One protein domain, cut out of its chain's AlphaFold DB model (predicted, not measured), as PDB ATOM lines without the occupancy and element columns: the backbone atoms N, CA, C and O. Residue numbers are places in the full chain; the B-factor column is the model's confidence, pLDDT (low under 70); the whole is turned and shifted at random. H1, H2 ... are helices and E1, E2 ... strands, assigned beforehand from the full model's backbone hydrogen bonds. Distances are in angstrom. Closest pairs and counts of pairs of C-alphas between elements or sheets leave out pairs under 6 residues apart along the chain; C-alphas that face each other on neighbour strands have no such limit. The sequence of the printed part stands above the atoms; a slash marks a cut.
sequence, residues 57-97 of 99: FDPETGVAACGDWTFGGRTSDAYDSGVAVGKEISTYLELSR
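AT A GLANCE: This is residues 57 to 97 of the 99 residues of the protein "Hypothetical protein" of Micromonas pusilla (UniProt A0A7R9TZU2). One long helix, H2, makes the length of a rod; the stretch before it runs beside H2, with the short helix H1 packed near H2's first residues and the strand E1 farther along. Residues 57 to 58 and 63 to 64 form a small antiparallel pairing. The printed part has 41 residues, in the order E1, H1, H2, mostly helix. It is only just loose, close to compact, with a radius of gyration of the C-alphas of 11.2 A and spans of 35 by 16 by 8 A.

HOW THE PARTS SIT: H2, residues 75 to 95, touches H1, residues 68 to 71, with residues 75 to 81 alone; the closest C-alphas, of Asp 68 and Ala 78, are 3.9 A apart. E1, residues 63 to 65, pairs with no named strand; its closest C-alpha to H2 is that of Ala 64, 6.7 A from Val 85's. E1 and H1 are apart. In H2 every O i to N i+4 pair is within hydrogen-bond range; H1 is too short for such a pair.

IN THESE COORDINATES: H2 is 31.0 A long, from C-alpha 75 at (15.851, 52.452, 48.278) to C-alpha 95 at (20.886, 21.995, 45.578). H1 measures 5.7 A and E1 7.0 A, beginning at C-alpha 63 (30.233, 35.900, 45.180).

THE WHOLE: The farthest C-alphas, of Gly 73 and Arg 97, are 36.0 A apart. The printed part has no cut, both links are tight, and no printed residue is under 70 in pLDDT.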
ATOM      1  N   PHE A  57      25.208  36.451  40.452       97.62
ATOM      2  CA  PHE A  57      25.723  35.467  41.391       97.62
ATOM      3  C   PHE A  57      26.657  34.513  40.651       97.62
ATOM      4  O   PHE A  57      26.313  33.995  39.589       97.62
ATOM      5  N   ASP A  58      27.850  34.324  41.200       97.25
ATOM      6  CA  ASP A  58      28.834  33.344  40.767       97.25
ATOM      7  C   ASP A  58      28.891  32.202  41.803       97.25
ATOM      8  O   ASP A  58      29.447  32.392  42.891       97.25
ATOM      9  N   PRO A  59      28.313  31.023  41.500       94.56
ATOM     10  CA  PRO A  59      28.259  29.908  42.442       94.56
ATOM     11  C   PRO A  59      29.613  29.245  42.713       94.56
ATOM     12  O   PRO A  59      29.791  28.665  43.785       94.56
ATOM     13  N   GLU A  60      30.563  29.324  41.773       93.44
ATOM     14  CA  GLU A  60      31.890  28.713  41.924       93.44
ATOM     15  C   GLU A  60      32.695  29.442  43.003       93.44
ATOM     16  O   GLU A  60      33.333  28.819  43.852       93.44
ATOM     17  N   THR A  61      32.619  30.775  43.008       95.19
ATOM     18  CA  THR A  61      33.304  31.619  43.997       95.19
ATOM     19  C   THR A  61      32.435  31.974  45.204       95.19
ATOM     20  O   THR A  61      32.952  32.447  46.217       95.19
ATOM     21  N   GLY A  62      31.118  31.762  45.119       93.88
ATOM     22  CA  GLY A  62      30.149  32.158  46.142       93.88
ATOM     23  C   GLY A  62      29.929  33.674  46.227       93.88
ATOM     24  O   GLY A  62      29.428  34.163  47.241       93.88
ATOM     25  N   VAL A  63      30.316  34.434  45.197       97.44
ATOM     26  CA  VAL A  63      30.233  35.900  45.180       97.44
ATOM     27  C   VAL A  63      28.957  36.353  44.485       97.44
ATOM     28  O   VAL A  63      28.655  35.933  43.373       97.44
ATOM     29  N   ALA A  64      28.230  37.278  45.112       97.94
ATOM     30  CA  ALA A  64      27.062  37.914  44.517       97.94
ATOM     31  C   ALA A  64      27.169  39.442  44.519       97.94
ATOM     32  O   ALA A  64      27.778  40.040  45.409       97.94
ATOM     33  N   ALA A  65      26.531  40.075  43.537       97.94
ATOM     34  CA  ALA A  65      26.417  41.518  43.415       97.94
ATOM     35  C   ALA A  65      24.947  41.935  43.259       97.94
ATOM     36  O   ALA A  65      24.237  41.498  42.349       97.94
ATOM     37  N   CYS A  66      24.522  42.826  44.153       97.94
ATOM     38  CA  CYS A  66      23.223  43.492  44.162       97.94
ATOM     39  C   CYS A  66      23.393  44.980  44.512       97.94
ATOM     40  O   CYS A  66      24.498  45.455  44.794       97.94
ATOM     41  N   GLY A  67      22.295  45.725  44.466       97.19
ATOM     42  CA  GLY A  67      22.235  47.149  44.767       97.19
ATOM     43  C   GLY A  67      21.156  47.843  43.947       97.19
ATOM     44  O   GLY A  67      20.625  47.283  42.989       97.19
ATOM     45  N   ASP A  68      20.869  49.093  44.297       97.00
ATOM     46  CA  ASP A  68      19.958  49.973  43.555       97.00
ATOM     47  C   ASP A  68      20.304  49.994  42.054       97.00
ATOM     48  O   ASP A  68      19.458  49.772  41.193       97.00
ATOM     49  N   TRP A  69      21.586  50.078  41.709       97.00
ATOM     50  CA  TRP A  69      22.061  50.027  40.322       97.00
ATOM     51  C   TRP A  69      21.643  48.791  39.506       97.00
ATOM     52  O   TRP A  69      21.797  48.806  38.285       97.00
ATOM     53  N   THR A  70      21.096  47.746  40.127       97.38
ATOM     54  CA  THR A  70      20.524  46.606  39.406       97.38
ATOM     55  C   THR A  70      19.079  46.845  38.971       97.38
ATOM     56  O   THR A  70      18.766  46.659  37.798       97.38
ATOM     57  N   PHE A  71      18.195  47.288  39.869       96.12
ATOM     58  CA  PHE A  71      16.749  47.372  39.617       96.12
ATOM     59  C   PHE A  71      16.223  48.807  39.445       96.12
ATOM     60  O   PHE A  71      15.183  48.999  38.820       96.12
ATOM     61  N   GLY A  72      16.949  49.822  39.921       95.19
ATOM     62  CA  GLY A  72      16.549  51.228  39.848       95.19
ATOM     63  C   GLY A  72      17.177  52.087  40.948       95.19
ATOM     64  O   GLY A  72      17.737  51.596  41.912       95.19
ATOM     65  N   GLY A  73      17.109  53.412  40.837       95.25
ATOM     66  CA  GLY A  73      17.796  54.304  41.783       95.25
ATOM     67  C   GLY A  73      17.092  54.567  43.117       95.25
ATOM     68  O   GLY A  73      17.357  55.601  43.732       95.25
ATOM     69  N   ARG A  74      16.133  53.736  43.539       95.88
ATOM     70  CA  ARG A  74      15.392  53.929  44.795       95.88
ATOM     71  C   ARG A  74      15.874  52.972  45.878       95.88
ATOM     72  O   ARG A  74      16.415  51.903  45.624       95.88
ATOM     73  N   THR A  75      15.581  53.325  47.127       96.06
ATOM     74  CA  THR A  75      15.851  52.452  48.278       96.06
ATOM     75  C   THR A  75      15.120  51.109  48.181       96.06
ATOM     76  O   THR A  75      15.677  50.094  48.587       96.06
ATOM     77  N   SER A  76      13.903  51.086  47.620       97.69
ATOM     78  CA  SER A  76      13.161  49.841  47.363       97.69
ATOM     79  C   SER A  76      13.911  48.920  46.406       97.69
ATOM     80  O   SER A  76      14.017  47.731  46.666       97.69
ATOM     81  N   ASP A  77      14.510  49.483  45.361       97.69
ATOM     82  CA  ASP A  77      15.224  48.726  44.334       97.69
ATOM     83  C   ASP A  77      16.484  48.064  44.922       97.69
ATOM     84  O   ASP A  77      16.777  46.900  44.644       97.69
ATOM     85  N   ALA A  78      17.190  48.770  45.819       97.94
ATOM     86  CA  ALA A  78      18.292  48.193  46.586       97.94
ATOM     87  C   ALA A  78      17.831  47.009  47.447       97.94
ATOM     88  O   ALA A  78      18.465  45.954  47.427       97.94
ATOM     89  N   TYR A  79      16.726  47.169  48.180       98.38
ATOM     90  CA  TYR A  79      16.170  46.108  49.017       98.38
ATOM     91  C   TYR A  79      15.770  44.884  48.185       98.38
ATOM     92  O   TYR A  79      16.224  43.773  48.468       98.38
ATOM     93  N   ASP A  80      14.991  45.093  47.125       98.25
ATOM     94  CA  ASP A  80      14.494  44.025  46.258       98.25
ATOM     95  C   ASP A  80      15.644  43.272  45.578       98.25
ATOM     96  O   ASP A  80      15.608  42.045  45.479       98.25
ATOM     97  N   SER A  81      16.710  43.974  45.178       98.25
ATOM     98  CA  SER A  81      17.912  43.337  44.627       98.25
ATOM     99  C   SER A  81      18.645  42.457  45.641       98.25
ATOM    100  O   SER A  81      19.113  41.371  45.294       98.25
ATOM    101  N   GLY A  82      18.695  42.871  46.910       98.19
ATOM    102  CA  GLY A  82      19.253  42.052  47.985       98.19
ATOM    103  C   GLY A  82      18.423  40.793  48.227       98.19
ATOM    104  O   GLY A  82      18.973  39.701  48.363       98.19
ATOM    105  N   VAL A  83      17.093  40.922  48.206       98.44
ATOM    106  CA  VAL A  83      16.172  39.779  48.301       98.44
ATOM    107  C   VAL A  83      16.355  38.820  47.123       98.44
ATOM    108  O   VAL A  83      16.354  37.607  47.326       98.44
ATOM    109  N   ALA A  84      16.521  39.336  45.903       98.25
ATOM    110  CA  ALA A  84      16.737  38.517  44.713       98.25
ATOM    111  C   ALA A  84      18.025  37.683  44.812       98.25
ATOM    112  O   ALA A  84      17.966  36.467  44.645       98.25
ATOM    113  N   VAL A  85      19.153  38.298  45.190       98.00
ATOM    114  CA  VAL A  85      20.408  37.563  45.440       98.00
ATOM    115  C   VAL A  85      20.251  36.540  46.559       98.00
ATOM    116  O   VAL A  85      20.703  35.406  46.423       98.00
ATOM    117  N   GLY A  86      19.597  36.908  47.664       97.88
ATOM    118  CA  GLY A  86      19.373  35.988  48.780       97.88
ATOM    119  C   GLY A  86      18.634  34.716  48.354       97.88
ATOM    120  O   GLY A  86      18.984  33.625  48.802       97.88
ATOM    121  N   LYS A  87      17.660  34.841  47.443       97.25
ATOM    122  CA  LYS A  87      16.959  33.693  46.852       97.25
ATOM    123  C   LYS A  87      17.890  32.832  45.999       97.25
ATOM    124  O   LYS A  87      17.911  31.625  46.205       97.25
ATOM    125  N   GLU A  88      18.675  33.432  45.099       96.31
ATOM    126  CA  GLU A  88      19.621  32.689  44.247       96.31
ATOM    127  C   GLU A  88      20.640  31.895  45.078       96.31
ATOM    128  O   GLU A  88      20.864  30.710  44.824       96.31
ATOM    129  N   ILE A  89      21.186  32.514  46.130       96.62
ATOM    130  CA  ILE A  89      22.121  31.859  47.052       96.62
ATOM    131  C   ILE A  89      21.434  30.722  47.818       96.62
ATOM    132  O   ILE A  89      21.999  29.634  47.913       96.62
ATOM    133  N   SER A  90      20.226  30.940  48.358       96.19
ATOM    134  CA  SER A  90      19.493  29.892  49.093       96.19
ATOM    135  C   SER A  90      19.256  28.669  48.214       96.19
ATOM    136  O   SER A  90      19.600  27.558  48.607       96.19
ATOM    137  N   THR A  91      18.756  28.885  46.993       95.31
ATOM    138  CA  THR A  91      18.510  27.812  46.027       95.31
ATOM    139  C   THR A  91      19.788  27.045  45.701       95.31
ATOM    140  O   THR A  91      19.781  25.816  45.686       95.31
ATOM    141  N   TYR A  92      20.909  27.738  45.488       95.12
ATOM    142  CA  TYR A  92      22.184  27.071  45.240       95.12
ATOM    143  C   TYR A  92      22.649  26.219  46.431       95.12
ATOM    144  O   TYR A  92      23.085  25.082  46.245       95.12
ATOM    145  N   LEU A  93      22.530  26.734  47.657       94.06
ATOM    146  CA  LEU A  93      22.933  26.022  48.875       94.06
ATOM    147  C   LEU A  93      22.039  24.825  49.212       94.06
ATOM    148  O   LEU A  93      22.488  23.922  49.919       94.06
ATOM    149  N   GLU A  94      20.783  24.834  48.779       94.69
ATOM    150  CA  GLU A  94      19.872  23.693  48.887       94.69
ATOM    151  C   GLU A  94      20.288  22.594  47.905       94.69
ATOM    152  O   GLU A  94      20.576  21.478  48.330       94.69
ATOM    153  N   LEU A  95      20.459  22.937  46.623       90.75
ATOM    154  CA  LEU A  95      20.886  21.995  45.578       90.75
ATOM    155  C   LEU A  95      22.264  21.382  45.858       90.75
ATOM    156  O   LEU A  95      22.494  20.206  45.593       90.75
ATOM    157  N   SER A  96      23.179  22.163  46.431       87.94
ATOM    158  CA  SER A  96      24.538  21.705  46.747       87.94
ATOM    159  C   SER A  96      24.605  20.744  47.938       87.94
ATOM    160  O   SER A  96      25.644  20.133  48.152       87.94
ATOM    161  N   ARG A  97      23.539  20.622  48.743       81.44
ATOM    162  CA  ARG A  97      23.467  19.653  49.854       81.44
ATOM    163  C   ARG A  97      22.919  18.292  49.435       81.44
ATOM    164  O   ARG A  97      23.009  17.352  50.220       81.44
TER     165      ARG A  97